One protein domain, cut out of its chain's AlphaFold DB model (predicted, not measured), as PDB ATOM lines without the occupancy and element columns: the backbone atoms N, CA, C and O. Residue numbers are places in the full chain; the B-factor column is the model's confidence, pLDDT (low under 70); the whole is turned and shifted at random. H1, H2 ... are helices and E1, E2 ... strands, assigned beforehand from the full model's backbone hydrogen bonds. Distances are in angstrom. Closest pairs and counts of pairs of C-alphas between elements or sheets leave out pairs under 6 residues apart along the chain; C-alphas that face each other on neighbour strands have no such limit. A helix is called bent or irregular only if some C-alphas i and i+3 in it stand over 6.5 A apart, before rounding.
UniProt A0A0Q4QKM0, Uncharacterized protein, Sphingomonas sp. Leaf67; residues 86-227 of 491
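What this domain is: This is residues 86 to 227 of the 491 residues of an uncharacterized protein of Sphingomonas sp. Leaf67 (UniProt A0A0Q4QKM0). A small sheet of three antiparallel strands, E1, E2 and E3, packs with one face on H3, which is part of an up-and-down bundle of four helices, H2, H3, H4 and H5. The long helix H5 runs out past the bundle, and H6 packs on residues 209 to 213 of H5 and lies side by side with H1, which is itself apart from H5. The printed part has 142 residues, with named elements in the order H1 H2 H3 E1 E2 E3 H4 H5 H6, and its class is mostly helix. It is compact, with a radius of gyration of the C-alphas of 15.9 A and spans of 46 by 39 by 23 A.

How they stand to each other: Start at the sheet, where E1, residues 140 to 144, E2, residues 149 to 153, and E3, residues 159 to 163, form a meander, each strand the antiparallel neighbour of the one before. Look for N 143 and O 151 at 3.0 A between E1 and E2, and for N 150 and O 162 at 2.7 A between E2 and E3, both within hydrogen-bond range. H3, residues 122 to 134, is on the sheet at a height of 8.8 A and runs across the strands, at 67 degrees to E3 on the local plane; these are two layers, a helix on one face of a sheet. H2, residues 105 to 116, forms a hairpin with H3, the closest C-alphas being Leu 115 and Lys 125 at 5.6 A. H4, residues 174 to 186, touches H3 at a shallow tilt of 5 degrees, opposite ways, closest at C-alphas 124 and 184, 6.2 A. H4 is irregular, with C-alphas 183 and 186 7.3 A apart. H5, residues 196 to 214, touches H2 with residues 196 to 204 alone, closest at C-alphas 107 and 200, 5.0 A. H6, residues 220 to 227, touches H1, residues 86 to 95, with the C-alphas of Ala 92 and Val 221 4.9 A apart. Every O i to N i+4 pair is within hydrogen-bond range in H1, H2, H3, H5 and H6; in H4 it is 6 of 9.

Where its parts are: Find C-alpha 86 at (-26.420, 32.323, 53.616), where H1 begins; it is 14.4 A long. H2 is 16.8 A, H3 18.0 A, H4 20.8 A and H6 10.6 A. Find C-alpha 196 at (-42.934, 41.716, 46.576); from there H5 runs 26.9 A to C-alpha 214. E1, E2 and E3 measure 12.3, 13.3 and 13.6 A. H6 ends at C-alpha 227, (-25.289, 21.948, 49.470).

The domain as a whole: The two C-alphas farthest apart are those of Ala 118 and Gly 219, 47.9 A. The printed part has no cut, and no link is long. Mean pLDDT of the printed part is 82.5; look for values under 70 at residues 93, 95 to 99, 172, 209, 212 to 222 and 225.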
ATOM      1  N   ASN A  86     -27.072  31.091  54.062       76.06
ATOM      2  CA  ASN A  86     -26.420  32.323  53.616       76.06
ATOM      3  C   ASN A  86     -24.893  32.180  53.568       76.06
ATOM      4  O   ASN A  86     -24.233  32.745  52.697       76.06
ATOM      5  N   THR A  87     -24.310  31.423  54.495       81.69
ATOM      6  CA  THR A  87     -22.869  31.155  54.519       81.69
ATOM      7  C   THR A  87     -22.445  30.271  53.353       81.69
ATOM      8  O   THR A  87     -21.487  30.622  52.671       81.69
ATOM      9  N   LEU A  88     -23.203  29.219  53.032       81.00
ATOM     10  CA  LEU A  88     -22.928  28.373  51.865       81.00
ATOM     11  C   LEU A  88     -22.983  29.163  50.549       81.00
ATOM     12  O   LEU A  88     -22.133  28.968  49.682       81.00
ATOM     13  N   TYR A  89     -23.935  30.092  50.412       71.75
ATOM     14  CA  TYR A  89     -23.991  30.977  49.246       71.75
ATOM     15  C   TYR A  89     -22.815  31.957  49.187       71.75
ATOM     16  O   TYR A  89     -22.240  32.144  48.116       71.75
ATOM     17  N   ARG A  90     -22.402  32.539  50.322       75.50
ATOM     18  CA  ARG A  90     -21.203  33.396  50.386       75.50
ATOM     19  C   ARG A  90     -19.925  32.632  50.046       75.50
ATOM     20  O   ARG A  90     -19.088  33.159  49.324       75.50
ATOM     21  N   GLU A  91     -19.782  31.399  50.525       78.56
ATOM     22  CA  GLU A  91     -18.648  30.529  50.203       78.56
ATOM     23  C   GLU A  91     -18.611  30.177  48.714       78.56
ATOM     24  O   GLU A  91     -17.565  30.308  48.082       78.56
ATOM     25  N   ALA A  92     -19.754  29.797  48.131       71.25
ATOM     26  CA  ALA A  92     -19.857  29.558  46.692       71.25
ATOM     27  C   ALA A  92     -19.468  30.809  45.885       71.25
ATOM     28  O   ALA A  92     -18.767  30.705  44.879       71.25
ATOM     29  N   ASN A  93     -19.874  31.991  46.360       67.19
ATOM     30  CA  ASN A  93     -19.532  33.268  45.747       67.19
ATOM     31  C   ASN A  93     -18.035  33.582  45.838       67.19
ATOM     32  O   ASN A  93     -17.439  33.964  44.844       67.19
ATOM     33  N   ALA A  94     -17.411  33.377  46.999       70.75
ATOM     34  CA  ALA A  94     -15.976  33.603  47.181       70.75
ATOM     35  C   ALA A  94     -15.116  32.662  46.315       70.75
ATOM     36  O   ALA A  94     -14.008  33.018  45.920       70.75
ATOM     37  N   MET A  95     -15.625  31.466  46.008       69.12
ATOM     38  CA  MET A  95     -14.958  30.500  45.130       69.12
ATOM     39  C   MET A  95     -15.126  30.829  43.637       69.12
ATOM     40  O   MET A  95     -14.258  30.489  42.833       69.12
ATOM     41  N   GLY A  96     -16.223  31.483  43.247       61.62
ATOM     42  CA  GLY A  96     -16.455  31.935  41.878       61.62
ATOM     43  C   GLY A  96     -15.929  33.354  41.681       61.62
ATOM     44  O   GLY A  96     -16.520  34.290  42.195       61.62
ATOM     45  N   ARG A  97     -14.865  33.546  40.889       51.16
ATOM     46  CA  ARG A  97     -14.192  34.854  40.699       51.16
ATOM     47  C   ARG A  97     -15.102  36.058  40.362       51.16
ATOM     48  O   ARG A  97     -14.653  37.172  40.581       51.16
ATOM     49  N   ASN A  98     -16.340  35.851  39.889       57.03
ATOM     50  CA  ASN A  98     -17.329  36.905  39.598       57.03
ATOM     51  C   ASN A  98     -18.717  36.685  40.242       57.03
ATOM     52  O   ASN A  98     -19.646  37.437  39.952       57.03
ATOM     53  N   GLY A  99     -18.882  35.660  41.081       62.81
ATOM     54  CA  GLY A  99     -20.189  35.272  41.605       62.81
ATOM     55  C   GLY A  99     -21.184  34.775  40.555       62.81
ATOM     56  O   GLY A  99     -21.060  35.029  39.359       62.81
ATOM     57  N   LEU A 100     -22.191  34.014  40.985       73.50
ATOM     58  CA  LEU A 100     -23.275  33.615  40.088       73.50
ATOM     59  C   LEU A 100     -24.210  34.816  39.899       73.50
ATOM     60  O   LEU A 100     -24.948  35.165  40.822       73.50
ATOM     61  N   ALA A 101     -24.128  35.472  38.742       80.19
ATOM     62  CA  ALA A 101     -24.963  36.621  38.406       80.19
ATOM     63  C   ALA A 101     -26.454  36.249  38.417       80.19
ATOM     64  O   ALA A 101     -26.830  35.152  37.997       80.19
ATOM     65  N   LEU A 102     -27.293  37.164  38.904       82.69
ATOM     66  CA  LEU A 102     -28.742  37.000  38.880       82.69
ATOM     67  C   LEU A 102     -29.341  37.629  37.626       82.69
ATOM     68  O   LEU A 102     -28.912  38.697  37.193       82.69
ATOM     69  N   ASP A 103     -30.390  37.002  37.097       86.88
ATOM     70  CA  ASP A 103     -31.313  37.703  36.212       86.88
ATOM     71  C   ASP A 103     -32.133  38.698  37.045       86.88
ATOM     72  O   ASP A 103     -32.910  38.329  37.931       86.88
ATOM     73  N   VAL A 104     -31.913  39.985  36.789       91.38
ATOM     74  CA  VAL A 104     -32.501  41.082  37.559       91.38
ATOM     75  C   VAL A 104     -33.803  41.608  36.958       91.38
ATOM     76  O   VAL A 104     -34.396  42.517  37.542       91.38
ATOM     77  N   GLU A 105     -34.288  41.077  35.831       91.50
ATOM     78  CA  GLU A 105     -35.468  41.626  35.148       91.50
ATOM     79  C   GLU A 105     -36.724  41.583  36.038       91.50
ATOM     80  O   GLU A 105     -37.405  42.601  36.231       91.50
ATOM     81  N   GLY A 106     -36.989  40.431  36.663       89.12
ATOM     82  CA  GLY A 106     -38.112  40.255  37.589       89.12
ATOM     83  C   GLY A 106     -38.018  41.164  38.819       89.12
ATOM     84  O   GLY A 106     -39.013  41.773  39.233       89.12
ATOM     85  N   ILE A 107     -36.805  41.330  39.356       92.56
ATOM     86  CA  ILE A 107     -36.515  42.210  40.497       92.56
ATOM     87  C   ILE A 107     -36.776  43.668  40.108       92.56
ATOM     88  O   ILE A 107     -37.499  44.385  40.807       92.56
ATOM     89  N   ALA A 108     -36.252  44.101  38.960       93.00
ATOM     90  CA  ALA A 108     -36.420  45.455  38.456       93.00
ATOM     91  C   ALA A 108     -37.890  45.780  38.163       93.00
ATOM     92  O   ALA A 108     -38.343  46.887  38.453       93.00
ATOM     93  N   SER A 109     -38.659  44.823  37.640       92.19
ATOM     94  CA  SER A 109     -40.101  44.973  37.412       92.19
ATOM     95  C   SER A 109     -40.889  45.135  38.719       92.19
ATOM     96  O   SER A 109     -41.730  46.033  38.841       92.19
ATOM     97  N   ALA A 110     -40.607  44.309  39.733       92.31
ATOM     98  CA  ALA A 110     -41.224  44.440  41.054       92.31
ATOM     99  C   ALA A 110     -40.883  45.788  41.712       92.31
ATOM    100  O   ALA A 110     -41.767  46.461  42.246       92.31
ATOM    101  N   ALA A 111     -39.626  46.219  41.611       92.50
ATOM    102  CA  ALA A 111     -39.178  47.485  42.168       92.50
ATOM    103  C   ALA A 111     -39.798  48.693  41.450       92.50
ATOM    104  O   ALA A 111     -40.292  49.605  42.108       92.50
ATOM    105  N   LYS A 112     -39.867  48.687  40.111       91.62
ATOM    106  CA  LYS A 112     -40.535  49.746  39.335       91.62
ATOM    107  C   LYS A 112     -42.006  49.899  39.712       91.62
ATOM    108  O   LYS A 112     -42.459  51.030  39.855       91.62
ATOM    109  N   ARG A 113     -42.726  48.789  39.935       91.44
ATOM    110  CA  ARG A 113     -44.105  48.826  40.450       91.44
ATOM    111  C   ARG A 113     -44.168  49.539  41.799       91.44
ATOM    112  O   ARG A 113     -44.897  50.510  41.923       91.44
ATOM    113  N   ALA A 114     -43.338  49.157  42.767       90.94
ATOM    114  CA  ALA A 114     -43.305  49.834  44.066       90.94
ATOM    115  C   ALA A 114     -42.958  51.337  43.962       90.94
ATOM    116  O   ALA A 114     -43.477  52.154  44.721       90.94
ATOM    117  N   LEU A 115     -42.105  51.729  43.011       91.56
ATOM    118  CA  LEU A 115     -41.683  53.122  42.829       91.56
ATOM    119  C   LEU A 115     -42.780  54.047  42.278       91.56
ATOM    120  O   LEU A 115     -42.699  55.255  42.525       91.56
ATOM    121  N   VAL A 116     -43.772  53.520  41.553       91.50
ATOM    122  CA  VAL A 116     -44.883  54.316  40.989       91.50
ATOM    123  C   VAL A 116     -46.103  54.393  41.908       91.50
ATOM    124  O   VAL A 116     -46.938  55.275  41.737       91.50
ATOM    125  N   GLU A 117     -46.193  53.517  42.909       89.56
ATOM    126  CA  GLU A 117     -47.318  53.475  43.845       89.56
ATOM    127  C   GLU A 117     -47.318  54.682  44.790       89.56
ATOM    128  O   GLU A 117     -46.307  54.999  45.427       89.56
ATOM    129  N   ALA A 118     -48.462  55.356  44.916       85.12
ATOM    130  CA  ALA A 118     -48.615  56.515  45.801       85.12
ATOM    131  C   ALA A 118     -48.503  56.133  47.289       85.12
ATOM    132  O   ALA A 118     -47.959  56.897  48.081       85.12
ATOM    133  N   ASP A 119     -48.945  54.923  47.643       86.88
ATOM    134  CA  ASP A 119     -48.964  54.406  49.018       86.88
ATOM    135  C   ASP A 119     -47.568  54.046  49.566       86.88
ATOM    136  O   ASP A 119     -47.436  53.732  50.752       86.88
ATOM    137  N   VAL A 120     -46.527  54.053  48.723       89.38
ATOM    138  CA  VAL A 120     -45.139  53.802  49.138       89.38
ATOM    139  C   VAL A 120     -44.473  55.135  49.489       89.38
ATOM    140  O   VAL A 120     -44.326  55.982  48.602       89.38
ATOM    141  N   PRO A 121     -44.019  55.337  50.741       93.25
ATOM    142  CA  PRO A 121     -43.386  56.590  51.137       93.25
ATOM    143  C   PRO A 121     -42.097  56.881  50.368       93.25
ATOM    144  O   PRO A 121     -41.335  55.972  50.026       93.25
ATOM    145  N   ASP A 122     -41.806  58.164  50.147       92.25
ATOM    146  CA  ASP A 122     -40.629  58.582  49.378       92.25
ATOM    147  C   ASP A 122     -39.306  58.139  50.009       92.25
ATOM    148  O   ASP A 122     -38.364  57.811  49.286       92.25
ATOM    149  N   SER A 123     -39.241  58.041  51.341       91.81
ATOM    150  CA  SER A 123     -38.089  57.471  52.051       91.81
ATOM    151  C   SER A 123     -37.803  56.031  51.612       91.81
ATOM    152  O   SER A 123     -36.659  55.690  51.321       91.81
ATOM    153  N   VAL A 124     -38.846  55.210  51.465       93.38
ATOM    154  CA  VAL A 124     -38.742  53.825  50.986       93.38
ATOM    155  C   VAL A 124     -38.379  53.790  49.506       93.38
ATOM    156  O   VAL A 124     -37.483  53.044  49.114       93.38
ATOM    157  N   LYS A 125     -38.999  54.641  48.678       93.81
ATOM    158  CA  LYS A 125     -38.652  54.755  47.249       93.81
ATOM    159  C   LYS A 125     -37.188  55.138  47.044       93.81
ATOM    160  O   LYS A 125     -36.552  54.633  46.122       93.81
ATOM    161  N   ASN A 126     -36.646  56.011  47.888       93.12
ATOM    162  CA  ASN A 126     -35.244  56.413  47.824       93.12
ATOM    163  C   ASN A 126     -34.305  55.258  48.172       93.12
ATOM    164  O   ASN A 126     -33.352  55.045  47.429       93.12
ATOM    165  N   VAL A 127     -34.615  54.461  49.201       94.06
ATOM    166  CA  VAL A 127     -33.848  53.242  49.517       94.06
ATOM    167  C   VAL A 127     -33.902  52.244  48.361       94.06
ATOM    168  O   VAL A 127     -32.863  51.744  47.945       94.06
ATOM    169  N   ILE A 128     -35.083  52.005  47.777       94.19
ATOM    170  CA  ILE A 128     -35.220  51.118  46.609       94.19
ATOM    171  C   ILE A 128     -34.332  51.614  45.457       94.19
ATOM    172  O   ILE A 128     -33.568  50.828  44.905       94.19
ATOM    173  N   ARG A 129     -34.381  52.909  45.108       94.25
ATOM    174  CA  ARG A 129     -33.529  53.480  44.044       94.25
ATOM    175  C   ARG A 129     -32.043  53.358  44.370       94.25
ATOM    176  O   ARG A 129     -31.265  53.021  43.485       94.25
ATOM    177  N   GLN A 130     -31.661  53.636  45.612       94.12
ATOM    178  CA  GLN A 130     -30.274  53.569  46.060       94.12
ATOM    179  C   GLN A 130     -29.713  52.155  45.928       94.12
ATOM    180  O   GLN A 130     -28.662  51.974  45.322       94.12
ATOM    181  N   GLU A 131     -30.442  51.154  46.414       94.75
ATOM    182  CA  GLU A 131     -30.023  49.758  46.314       94.75
ATOM    183  C   GLU A 131     -30.046  49.264  44.859       94.75
ATOM    184  O   GLU A 131     -29.102  48.621  44.414       94.75
ATOM    185  N   MET A 132     -31.061  49.620  44.062       93.88
ATOM    186  CA  MET A 132     -31.067  49.287  42.631       93.88
ATOM    187  C   MET A 132     -29.878  49.905  41.878       93.88
ATOM    188  O   MET A 132     -29.364  49.280  40.954       93.88
ATOM    189  N   ALA A 133     -29.453  51.119  42.242       92.56
ATOM    190  CA  ALA A 133     -28.292  51.773  41.643       92.56
ATOM    191  C   ALA A 133     -26.977  51.129  42.107       92.56
ATOM    192  O   ALA A 133     -26.098  50.898  41.278       92.56
ATOM    193  N   ARG A 134     -26.866  50.779  43.399       93.38
ATOM    194  CA  ARG A 134     -25.715  50.048  43.954       93.38
ATOM    195  C   ARG A 134     -25.467  48.747  43.205       93.38
ATOM    196  O   ARG A 134     -24.330  48.467  42.850       93.38
ATOM    197  N   TYR A 135     -26.534  48.002  42.918       92.56
ATOM    198  CA  TYR A 135     -26.422  46.716  42.233       92.56
ATOM    199  C   TYR A 135     -26.504  46.797  40.695       92.56
ATOM    200  O   TYR A 135     -26.839  45.815  40.028       92.56
ATOM    201  N   GLY A 136     -26.281  47.987  40.121       88.00
ATOM    202  CA  GLY A 136     -26.203  48.195  38.672       88.00
ATOM    203  C   GLY A 136     -27.508  47.980  37.892       88.00
ATOM    204  O   GLY A 136     -27.479  47.911  36.666       88.00
ATOM    205  N   MET A 137     -28.665  47.881  38.561       91.12
ATOM    206  CA  MET A 137     -29.962  47.656  37.903       91.12
ATOM    207  C   MET A 137     -30.535  48.931  37.273       91.12
ATOM    208  O   MET A 137     -31.356  48.859  36.356       91.12
ATOM    209  N   ILE A 138     -30.161  50.103  37.797       88.38
ATOM    210  CA  ILE A 138     -30.585  51.405  37.274       88.38
ATOM    211  C   ILE A 138     -29.437  52.406  37.252       88.38
ATOM    212  O   ILE A 138     -28.516  52.353  38.061       88.38
ATOM    213  N   GLY A 139     -29.590  53.391  36.369       82.81
ATOM    214  CA  GLY A 139     -28.658  54.495  36.229       82.81
ATOM    215  C   GLY A 139     -27.429  54.144  35.390       82.81
ATOM    216  O   GLY A 139     -27.138  52.985  35.113       82.81
ATOM    217  N   LYS A 140     -26.762  55.182  34.894       80.56
ATOM    218  CA  LYS A 140     -25.561  55.090  34.054       80.56
ATOM    219  C   LYS A 140     -24.505  56.065  34.567       80.56
ATOM    220  O   LYS A 140     -24.819  56.964  35.351       80.56
ATOM    221  N   ASN A 141     -23.279  55.906  34.068       82.19
ATOM    222  CA  ASN A 141     -22.149  56.799  34.343       82.19
ATOM    223  C   ASN A 141     -21.874  56.921  35.848       82.19
ATOM    224  O   ASN A 141     -21.932  58.017  36.403       82.19
ATOM    225  N   ALA A 142     -21.652  55.786  36.513       84.94
ATOM    226  CA  ALA A 142     -21.250  55.791  37.910       84.94
ATOM    227  C   ALA A 142     -19.890  56.486  38.054       84.94
ATOM    228  O   ALA A 142     -18.942  56.147  37.347       84.94
ATOM    229  N   VAL A 143     -19.822  57.464  38.952       87.06
ATOM    230  CA  VAL A 143     -18.585  58.159  39.312       87.06
ATOM    231  C   VAL A 143     -18.387  57.992  40.810       87.06
ATOM    232  O   VAL A 143     -19.193  58.511  41.587       87.06
ATOM    233  N   THR A 144     -17.341  57.264  41.193       89.00
ATOM    234  CA  THR A 144     -16.907  57.091  42.586       89.00
ATOM    235  C   THR A 144     -15.874  58.165  42.918       89.00
ATOM    236  O   THR A 144     -14.851  58.269  42.241       89.00
ATOM    237  N   ALA A 145     -16.154  58.999  43.918       87.62
ATOM    238  CA  ALA A 145     -15.204  59.984  44.430       87.62
ATOM    239  C   ALA A 145     -14.175  59.339  45.382       87.62
ATOM    240  O   ALA A 145     -14.368  58.218  45.849       87.62
ATOM    241  N   GLU A 146     -13.074  60.041  45.679       85.25
ATOM    242  CA  GLU A 146     -11.992  59.536  46.551       85.25
ATOM    243  C   GLU A 146     -12.451  59.212  47.983       85.25
ATOM    244  O   GLU A 146     -11.859  58.361  48.644       85.25
ATOM    245  N   ASP A 147     -13.526  59.845  48.458       87.06
ATOM    246  CA  ASP A 147     -14.169  59.560  49.748       87.06
ATOM    247  C   ASP A 147     -15.051  58.293  49.726       87.06
ATOM    248  O   ASP A 147     -15.676  57.939  50.729       87.06
ATOM    249  N   GLY A 148     -15.106  57.598  48.585       86.50
ATOM    250  CA  GLY A 148     -15.896  56.391  48.371       86.50
ATOM    251  C   GLY A 148     -17.375  56.655  48.092       86.50
ATOM    252  O   GLY A 148     -18.153  55.697  48.068       86.50
ATOM    253  N   LEU A 149     -17.793  57.914  47.898       91.69
ATOM    254  CA  LEU A 149     -19.161  58.246  47.513       91.69
ATOM    255  C   LEU A 149     -19.346  58.083  46.001       91.69
ATOM    256  O   LEU A 149     -18.807  58.835  45.188       91.69
ATOM    257  N   THR A 150     -20.189  57.135  45.624       93.12
ATOM    258  CA  THR A 150     -20.586  56.888  44.242       93.12
ATOM    259  C   THR A 150     -21.846  57.656  43.907       93.12
ATOM    260  O   THR A 150     -22.866  57.545  44.590       93.12
ATOM    261  N   THR A 151     -21.803  58.415  42.814       91.56
ATOM    262  CA  THR A 151     -22.973  59.070  42.228       91.56
ATOM    263  C   THR A 151     -23.331  58.409  40.903       91.56
ATOM    264  O   THR A 151     -22.493  58.290  40.012       91.56
ATOM    265  N   VAL A 152     -24.598  58.030  40.747       91.88
ATOM    266  CA  VAL A 152     -25.152  57.472  39.509       91.88
ATOM    267  C   VAL A 152     -26.265  58.381  38.998       91.88
ATOM    268  O   VAL A 152     -27.103  58.851  39.771       91.88
ATOM    269  N   THR A 153     -26.293  58.628  37.686       90.31
ATOM    270  CA  THR A 153     -27.352  59.425  37.054       90.31
ATOM    271  C   THR A 153     -28.429  58.504  36.487       90.31
ATOM    272  O   THR A 153     -28.145  57.616  35.682       90.31
ATOM    273  N   LEU A 154     -29.675  58.700  36.917       87.94
ATOM    274  CA  LEU A 154     -30.841  57.981  36.415       87.94
ATOM    275  C   LEU A 154     -31.240  58.479  35.021       87.94
ATOM    276  O   LEU A 154     -30.858  59.563  34.585       87.94
ATOM    277  N   SER A 155     -32.066  57.698  34.325       83.12
ATOM    278  CA  SER A 155     -32.563  58.036  32.984       83.12
ATOM    279  C   SER A 155     -33.405  59.314  32.929       83.12
ATOM    280  O   SER A 155     -33.555  59.891  31.861       83.12
ATOM    281  N   ASP A 156     -33.954  59.750  34.060       82.00
ATOM    282  CA  ASP A 156     -34.729  60.987  34.200       82.00
ATOM    283  C   ASP A 156     -33.887  62.181  34.691       82.00
ATOM    284  O   ASP A 156     -34.432  63.220  35.056       82.00
ATOM    285  N   GLY A 157     -32.558  62.035  34.731       82.56
ATOM    286  CA  GLY A 157     -31.624  63.077  35.156       82.56
ATOM    287  C   GLY A 157     -31.447  63.203  36.671       82.56
ATOM    288  O   GLY A 157     -30.567  63.945  37.115       82.56
ATOM    289  N   ARG A 158     -32.216  62.472  37.491       87.44
ATOM    290  CA  ARG A 158     -32.010  62.459  38.948       87.44
ATOM    291  C   ARG A 158     -30.692  61.775  39.300       87.44
ATOM    292  O   ARG A 158     -30.309  60.785  38.682       87.44
ATOM    293  N   LYS A 159     -30.022  62.274  40.335       89.94
ATOM    294  CA  LYS A 159     -28.796  61.678  40.873       89.94
ATOM    295  C   LYS A 159     -29.122  60.826  42.093       89.94
ATOM    296  O   LYS A 159     -29.887  61.247  42.957       89.94
ATOM    297  N   VAL A 160     -28.537  59.637  42.150       92.12
ATOM    298  CA  VAL A 160     -28.606  58.720  43.291       92.12
ATOM    299  C   VAL A 160     -27.195  58.533  43.819       92.12
ATOM    300  O   VAL A 160     -26.262  58.396  43.031       92.12
ATOM    301  N   GLN A 161     -27.041  58.547  45.141       91.94
ATOM    302  CA  GLN A 161     -25.740  58.456  45.794       91.94
ATOM    303  C   GLN A 161     -25.691  57.287  46.775       91.94
ATOM    304  O   GLN A 161     -26.657  57.034  47.498       91.94
ATOM    305  N   PHE A 162     -24.573  56.572  46.810       91.81
ATOM    306  CA  PHE A 162     -24.301  55.498  47.765       91.81
ATOM    307  C   PHE A 162     -22.797  55.337  47.975       91.81
ATOM    308  O   PHE A 162     -22.011  55.748  47.135       91.81
ATOM    309  N   TYR A 163     -22.398  54.735  49.091       89.81
ATOM    310  CA  TYR A 163     -20.992  54.420  49.347       89.81
ATOM    311  C   TYR A 163     -20.582  53.091  48.704       89.81
ATOM    312  O   TYR A 163     -21.357  52.129  48.755       89.81
ATOM    313  N   GLY A 164     -19.354  53.053  48.183       87.81
ATOM    314  CA  GLY A 164     -18.738  51.900  47.523       87.81
ATOM    315  C   GLY A 164     -18.988  51.861  46.015       87.81
ATOM    316  O   GLY A 164     -19.875  52.547  45.508       87.81
ATOM    317  N   ASP A 165     -18.210  51.054  45.296       86.25
ATOM    318  CA  ASP A 165     -18.361  50.901  43.848       86.25
ATOM    319  C   ASP A 165     -19.654  50.151  43.483       86.25
ATOM    320  O   ASP A 165     -20.102  49.285  44.242       86.25
ATOM    321  N   PRO A 166     -20.278  50.454  42.329       87.56
ATOM    322  CA  PRO A 166     -21.385  49.651  41.830       87.56
ATOM    323  C   PRO A 166     -20.915  48.227  41.519       87.56
ATOM    324  O   PRO A 166     -19.901  48.030  40.850       87.56
ATOM    325  N   GLU A 167     -21.697  47.234  41.928       87.00
ATOM    326  CA  GLU A 167     -21.426  45.820  41.659       87.00
ATOM    327  C   GLU A 167     -22.657  45.146  41.038       87.00
ATOM    328  O   GLU A 167     -23.780  45.562  41.299       87.00
ATOM    329  N   PRO A 168     -22.521  44.112  40.196       88.31
ATOM    330  CA  PRO A 168     -23.685  43.373  39.719       88.31
ATOM    331  C   PRO A 168     -24.376  42.621  40.869       88.31
ATOM    332  O   PRO A 168     -23.726  42.124  41.794       88.31
ATOM    333  N   LEU A 169     -25.706  42.477  40.796       86.69
ATOM    334  CA  LEU A 169     -26.422  41.596  41.719       86.69
ATOM    335  C   LEU A 169     -26.073  40.129  41.421       86.69
ATOM    336  O   LEU A 169     -26.260  39.628  40.311       86.69
ATOM    337  N   THR A 170     -25.594  39.426  42.437       81.88
ATOM    338  CA  THR A 170     -25.194  38.018  42.395       81.88
ATOM    339  C   THR A 170     -25.869  37.250  43.523       81.88
ATOM    340  O   THR A 170     -26.352  37.831  44.496       81.88
ATOM    341  N   VAL A 171     -25.847  35.919  43.460       73.88
ATOM    342  CA  VAL A 171     -26.297  35.065  44.573       73.88
ATOM    343  C   VAL A 171     -25.601  35.421  45.897       73.88
ATOM    344  O   VAL A 171     -26.213  35.323  46.958       73.88
ATOM    345  N   GLY A 172     -24.338  35.864  45.863       68.75
ATOM    346  CA  GLY A 172     -23.570  36.157  47.076       68.75
ATOM    347  C   GLY A 172     -23.912  37.475  47.772       68.75
ATOM    348  O   GLY A 172     -23.730  37.567  48.987       68.75
ATOM    349  N   ASN A 173     -24.419  38.474  47.040       78.56
ATOM    350  CA  ASN A 173     -24.824  39.775  47.594       78.56
ATOM    351  C   ASN A 173     -26.359  39.986  47.610       78.56
ATOM    352  O   ASN A 173     -26.847  40.901  48.273       78.56
ATOM    353  N   ALA A 174     -27.145  39.079  47.015       80.94
ATOM    354  CA  ALA A 174     -28.611  39.147  46.969       80.94
ATOM    355  C   ALA A 174     -29.297  39.266  48.341       80.94
ATOM    356  O   ALA A 174     -30.276  39.999  48.486       80.94
ATOM    357  N   GLU A 175     -28.787  38.590  49.375       78.50
ATOM    358  CA  GLU A 175     -29.365  38.691  50.723       78.50
ATOM    359  C   GLU A 175     -29.126  40.077  51.346       78.50
ATOM    360  O   GLU A 175     -29.957  40.542  52.126       78.50
ATOM    361  N   GLN A 176     -28.041  40.779  50.996       82.75
ATOM    362  CA  GLN A 176     -27.822  42.155  51.457       82.75
ATOM    363  C   GLN A 176     -28.866  43.095  50.850       82.75
ATOM    364  O   GLN A 176     -29.532  43.825  51.587       82.75
ATOM    365  N   PHE A 177     -29.089  42.993  49.537       89.31
ATOM    366  CA  PHE A 177     -30.172  43.700  48.853       89.31
ATOM    367  C   PHE A 177     -31.536  43.390  49.492       89.31
ATOM    368  O   PHE A 177     -32.278  44.288  49.894       89.31
ATOM    369  N   ARG A 178     -31.850  42.104  49.689       85.44
ATOM    370  CA  ARG A 178     -33.107  41.651  50.303       85.44
ATOM    371  C   ARG A 178     -33.300  42.182  51.723       85.44
ATOM    372  O   ARG A 178     -34.414  42.577  52.079       85.44
ATOM    373  N   LYS A 179     -32.240  42.216  52.538       83.25
ATOM    374  CA  LYS A 179     -32.259  42.786  53.894       83.25
ATOM    375  C   LYS A 179     -32.493  44.291  53.872       83.25
ATOM    376  O   LYS A 179     -33.304  44.757  54.670       83.25
ATOM    377  N   ALA A 180     -31.869  45.028  52.953       89.56
ATOM    378  CA  ALA A 180     -32.079  46.468  52.809       89.56
ATOM    379  C   ALA A 180     -33.549  46.801  52.494       89.56
ATOM    380  O   ALA A 180     -34.144  47.657  53.152       89.56
ATOM    381  N   ILE A 181     -34.180  46.044  51.586       91.44
ATOM    382  CA  ILE A 181     -35.624  46.154  51.312       91.44
ATOM    383  C   ILE A 181     -36.455  45.747  52.537       91.44
ATOM    384  O   ILE A 181     -37.416  46.420  52.911       91.44
ATOM    385  N   SER A 182     -36.087  44.653  53.209       84.69
ATOM    386  CA  SER A 182     -36.816  44.175  54.387       84.69
ATOM    387  C   SER A 182     -36.733  45.138  55.577       84.69
ATOM    388  O   SER A 182     -37.667  45.172  56.379       84.69
ATOM    389  N   ALA A 183     -35.662  45.925  55.698       89.31
ATOM    390  CA  ALA A 183     -35.514  46.943  56.736       89.31
ATOM    391  C   ALA A 183     -36.573  48.052  56.613       89.31
ATOM    392  O   ALA A 183     -36.969  48.642  57.616       89.31
ATOM    393  N   GLN A 184     -37.112  48.264  55.408       91.38
ATOM    394  CA  GLN A 184     -38.165  49.249  55.163       91.38
ATOM    395  C   GLN A 184     -39.556  48.771  55.595       91.38
ATOM    396  O   GLN A 184     -40.492  49.565  55.601       91.38
ATOM    397  N   TYR A 185     -39.721  47.509  56.015       86.81
ATOM    398  CA  TYR A 185     -41.034  46.925  56.315       86.81
ATOM    399  C   TYR A 185     -41.882  47.777  57.269       86.81
ATOM    400  O   TYR A 185     -43.080  47.943  57.050       86.81
ATOM    401  N   ALA A 186     -41.282  48.332  58.327       85.25
ATOM    402  CA  ALA A 186     -42.010  49.132  59.312       85.25
ATOM    403  C   ALA A 186     -42.597  50.419  58.708       85.25
ATOM    404  O   ALA A 186     -43.689  50.827  59.097       85.25
ATOM    405  N   VAL A 187     -41.912  50.998  57.719       88.69
ATOM    406  CA  VAL A 187     -42.222  52.303  57.122       88.69
ATOM    407  C   VAL A 187     -42.796  52.215  55.700       88.69
ATOM    408  O   VAL A 187     -43.165  53.235  55.140       88.69
ATOM    409  N   ASP A 188     -42.953  51.018  55.129       84.25
ATOM    410  CA  ASP A 188     -43.469  50.734  53.768       84.25
ATOM    411  C   ASP A 188     -44.997  50.898  53.604       84.25
ATOM    412  O   ASP A 188     -45.681  50.111  52.943       84.25
ATOM    413  N   GLY A 189     -45.566  51.883  54.298       81.75
ATOM    414  CA  GLY A 189     -47.007  52.117  54.332       81.75
ATOM    415  C   GLY A 189     -47.813  50.923  54.877       81.75
ATOM    416  O   GLY A 189     -47.255  49.934  55.370       81.75
ATOM    417  N   PRO A 190     -49.152  50.988  54.837       81.56
ATOM    418  CA  PRO A 190     -50.012  49.919  55.346       81.56
ATOM    419  C   PRO A 190     -50.041  48.682  54.434       81.56
ATOM    420  O   PRO A 190     -50.157  47.560  54.928       81.56
ATOM    421  N   ARG A 191     -49.901  48.860  53.112       84.31
ATOM    422  CA  ARG A 191     -50.023  47.778  52.114       84.31
ATOM    423  C   ARG A 191     -48.731  46.997  51.859       84.31
ATOM    424  O   ARG A 191     -48.800  45.943  51.235       84.31
ATOM    425  N   LYS A 192     -47.584  47.472  52.363       87.25
ATOM    426  CA  LYS A 192     -46.280  46.791  52.264       87.25
ATOM    427  C   LYS A 192     -45.872  46.482  50.814       87.25
ATOM    428  O   LYS A 192     -45.455  45.368  50.493       87.25
ATOM    429  N   LEU A 193     -46.046  47.462  49.926       86.94
ATOM    430  CA  LEU A 193     -45.930  47.285  48.474       86.94
ATOM    431  C   LEU A 193     -44.480  47.141  47.979       86.94
ATOM    432  O   LEU A 193     -44.288  46.713  46.844       86.94
ATOM    433  N   SER A 194     -43.461  47.416  48.805       84.75
ATOM    434  CA  SER A 194     -42.063  47.083  48.480       84.75
ATOM    435  C   SER A 194     -41.723  45.606  48.723       84.75
ATOM    436  O   SER A 194     -40.773  45.077  48.148       84.75
ATOM    437  N   GLN A 195     -42.500  44.895  49.545       86.81
ATOM    438  CA  GLN A 195     -42.181  43.520  49.943       86.81
ATOM    439  C   GLN A 195     -42.207  42.475  48.812       86.81
ATOM    440  O   GLN A 195     -41.412  41.536  48.901       86.81
ATOM    441  N   PRO A 196     -43.016  42.603  47.738       87.69
ATOM    442  CA  PRO A 196     -42.934  41.716  46.576       87.69
ATOM    443  C   PRO A 196     -41.548  41.660  45.916       87.69
ATOM    444  O   PRO A 196     -41.218  40.642  45.315       87.69
ATOM    445  N   ILE A 197     -40.708  42.694  46.074       89.94
ATOM    446  CA  ILE A 197     -39.319  42.690  45.582       89.94
ATOM    447  C   ILE A 197     -38.535  41.522  46.195       89.94
ATOM    448  O   ILE A 197     -37.749  40.884  45.507       89.94
ATOM    449  N   LYS A 198     -38.784  41.184  47.468       86.00
ATOM    450  CA  LYS A 198     -38.108  40.066  48.145       86.00
ATOM    451  C   LYS A 198     -38.440  38.720  47.507       86.00
ATOM    452  O   LYS A 198     -37.552  37.888  47.399       86.00
ATOM    453  N   GLY A 199     -39.695  38.534  47.089       76.75
ATOM    454  CA  GLY A 199     -40.116  37.339  46.357       76.75
ATOM    455  C   GLY A 199     -39.385  37.231  45.022       76.75
ATOM    456  O   GLY A 199     -38.789  36.204  44.749       76.75
ATOM    457  N   ALA A 200     -39.306  38.332  44.268       84.81
ATOM    458  CA  ALA A 200     -38.568  38.359  43.005       84.81
ATOM    459  C   ALA A 200     -37.061  38.078  43.174       84.81
ATOM    460  O   ALA A 200     -36.453  37.471  42.300       84.81
ATOM    461  N   VAL A 201     -36.452  38.501  44.290       81.56
ATOM    462  CA  VAL A 201     -35.058  38.154  44.624       81.56
ATOM    463  C   VAL A 201     -34.928  36.662  44.920       81.56
ATOM    464  O   VAL A 201     -34.018  36.024  44.399       81.56
ATOM    465  N   ASP A 202     -35.835  36.109  45.732       77.75
ATOM    466  CA  ASP A 202     -35.846  34.682  46.067       77.75
ATOM    467  C   ASP A 202     -36.019  33.828  44.786       77.75
ATOM    468  O   ASP A 202     -35.270  32.869  44.590       77.75
ATOM    469  N   ASP A 203     -36.910  34.238  43.876       80.12
ATOM    470  CA  ASP A 203     -37.149  33.588  42.578       80.12
ATOM    471  C   ASP A 203     -35.922  33.676  41.652       80.12
ATOM    472  O   ASP A 203     -35.534  32.680  41.041       80.12
ATOM    473  N   ALA A 204     -35.273  34.843  41.564       82.38
ATOM    474  CA  ALA A 204     -34.077  35.034  40.741       82.38
ATOM    475  C   ALA A 204     -32.886  34.207  41.251       82.38
ATOM    476  O   ALA A 204     -32.160  33.611  40.454       82.38
ATOM    477  N   VAL A 205     -32.697  34.136  42.575       76.75
ATOM    478  CA  VAL A 205     -31.685  33.266  43.196       76.75
ATOM    479  C   VAL A 205     -31.988  31.803  42.888       76.75
ATOM    480  O   VAL A 205     -31.085  31.074  42.480       76.75
ATOM    481  N   GLU A 206     -33.242  31.367  43.039       74.81
ATOM    482  CA  GLU A 206     -33.649  29.993  42.738       74.81
ATOM    483  C   GLU A 206     -33.407  29.645  41.259       74.81
ATOM    484  O   GLU A 206     -32.794  28.614  40.971       74.81
ATOM    485  N   ALA A 207     -33.777  30.537  40.336       76.62
ATOM    486  CA  ALA A 207     -33.573  30.371  38.899       76.62
ATOM    487  C   ALA A 207     -32.088  30.337  38.506       76.62
ATOM    488  O   ALA A 207     -31.675  29.455  37.751       76.62
ATOM    489  N   ALA A 208     -31.265  31.249  39.033       75.19
ATOM    490  CA  ALA A 208     -29.829  31.280  38.749       75.19
ATOM    491  C   ALA A 208     -29.138  30.001  39.244       75.19
ATOM    492  O   ALA A 208     -28.355  29.386  38.517       75.19
ATOM    493  N   VAL A 209     -29.471  29.553  40.457       68.19
ATOM    494  CA  VAL A 209     -28.946  28.307  41.032       68.19
ATOM    495  C   VAL A 209     -29.418  27.088  40.239       68.19
ATOM    496  O   VAL A 209     -28.633  26.168  40.012       68.19
ATOM    497  N   GLU A 210     -30.674  27.063  39.792       71.06
ATOM    498  CA  GLU A 210     -31.192  25.985  38.952       71.06
ATOM    499  C   GLU A 210     -30.501  25.943  37.584       71.06
ATOM    500  O   GLU A 210     -30.098  24.868  37.133       71.06
ATOM    501  N   ALA A 211     -30.290  27.102  36.958       71.25
ATOM    502  CA  ALA A 211     -29.539  27.216  35.717       71.25
ATOM    503  C   ALA A 211     -28.101  26.709  35.898       71.25
ATOM    504  O   ALA A 211     -27.660  25.879  35.105       71.25
ATOM    505  N   ALA A 212     -27.403  27.106  36.968       66.00
ATOM    506  CA  ALA A 212     -26.051  26.633  37.287       66.00
ATOM    507  C   ALA A 212     -25.992  25.117  37.562       66.00
ATOM    508  O   ALA A 212     -25.047  24.437  37.161       66.00
ATOM    509  N   ALA A 213     -27.015  24.563  38.218       61.91
ATOM    510  CA  ALA A 213     -27.103  23.131  38.482       61.91
ATOM    511  C   ALA A 213     -27.375  22.309  37.209       61.91
ATOM    512  O   ALA A 213     -26.837  21.212  37.076       61.91
ATOM    513  N   ARG A 214     -28.191  22.827  36.280       67.44
ATOM    514  CA  ARG A 214     -28.510  22.177  34.993       67.44
ATOM    515  C   ARG A 214     -27.394  22.315  33.959       67.44
ATOM    516  O   ARG A 214     -27.204  21.407  33.161       67.44
ATOM    517  N   SER A 215     -26.672  23.433  33.971       62.91
ATOM    518  CA  SER A 215     -25.577  23.719  33.032       62.91
ATOM    519  C   SER A 215     -24.251  23.052  33.403       62.91
ATOM    520  O   SER A 215     -23.281  23.201  32.668       62.91
ATOM    521  N   GLY A 216     -24.208  22.284  34.499       50.34
ATOM    522  CA  GLY A 216     -23.026  21.511  34.866       50.34
ATOM    523  C   GLY A 216     -21.852  22.404  35.251       50.34
ATOM    524  O   GLY A 216     -20.762  22.246  34.712       50.34
ATOM    525  N   VAL A 217     -22.050  23.348  36.183       55.75
ATOM    526  CA  VAL A 217     -20.907  24.000  36.842       55.75
ATOM    527  C   VAL A 217     -20.170  22.929  37.657       55.75
ATOM    528  O   VAL A 217     -20.460  22.706  38.835       55.75
ATOM    529  N   ASP A 218     -19.271  22.206  36.998       54.53
ATOM    530  CA  ASP A 218     -18.421  21.199  37.610       54.53
ATOM    531  C   ASP A 218     -17.347  21.876  38.469       54.53
ATOM    532  O   ASP A 218     -16.805  22.931  38.131       54.53
ATOM    533  N   GLY A 219     -17.074  21.277  39.631       60.47
ATOM    534  CA  GLY A 219     -16.099  21.764  40.605       60.47
ATOM    535  C   GLY A 219     -16.691  22.290  41.927       60.47
ATOM    536  O   GLY A 219     -17.897  22.188  42.178       60.47
ATOM    537  N   PRO A 220     -15.841  22.861  42.802       66.62
ATOM    538  CA  PRO A 220     -16.183  23.182  44.197       66.62
ATOM    539  C   PRO A 220     -17.359  24.158  44.368       66.62
ATOM    540  O   PRO A 220     -18.131  24.052  45.323       66.62
ATOM    541  N   VAL A 221     -17.538  25.085  43.420       66.25
ATOM    542  CA  VAL A 221     -18.644  26.061  43.420       66.25
ATOM    543  C   VAL A 221     -19.992  25.358  43.249       66.25
ATOM    544  O   VAL A 221     -20.915  25.586  44.033       66.25
ATOM    545  N   GLY A 222     -20.107  24.465  42.259       62.28
ATOM    546  CA  GLY A 222     -21.335  23.714  42.001       62.28
ATOM    547  C   GLY A 222     -21.715  22.803  43.167       62.28
ATOM    548  O   GLY A 222     -22.891  22.690  43.518       62.28
ATOM    549  N   GLU A 223     -20.730  22.204  43.843       72.44
ATOM    550  CA  GLU A 223     -20.966  21.424  45.062       72.44
ATOM    551  C   GLU A 223     -21.530  22.270  46.205       72.44
ATOM    552  O   GLU A 223     -22.516  21.864  46.826       72.44
ATOM    553  N   LYS A 224     -20.963  23.457  46.452       75.00
ATOM    554  CA  LYS A 224     -21.453  24.375  47.489       75.00
ATOM    555  C   LYS A 224     -22.863  24.882  47.198       75.00
ATOM    556  O   LYS A 224     -23.694  24.891  48.104       75.00
ATOM    557  N   LEU A 225     -23.186  25.191  45.942       68.69
ATOM    558  CA  LEU A 225     -24.551  25.560  45.544       68.69
ATOM    559  C   LEU A 225     -25.540  24.397  45.727       68.69
ATOM    560  O   LEU A 225     -26.646  24.594  46.236       68.69
ATOM    561  N   ARG A 226     -25.142  23.159  45.401       70.88
ATOM    562  CA  ARG A 226     -25.958  21.960  45.672       70.88
ATOM    563  C   ARG A 226     -26.161  21.718  47.172       70.88
ATOM    564  O   ARG A 226     -27.230  21.251  47.566       70.88
ATOM    565  N   GLN A 227     -25.161  22.003  48.007       80.88
ATOM    566  CA  GLN A 227     -25.289  21.948  49.470       80.88
ATOM    567  C   GLN A 227     -26.253  23.026  49.980       80.88
ATOM    568  O   GLN A 227     -27.167  22.703  50.736       80.88
TER     569      GLN A 227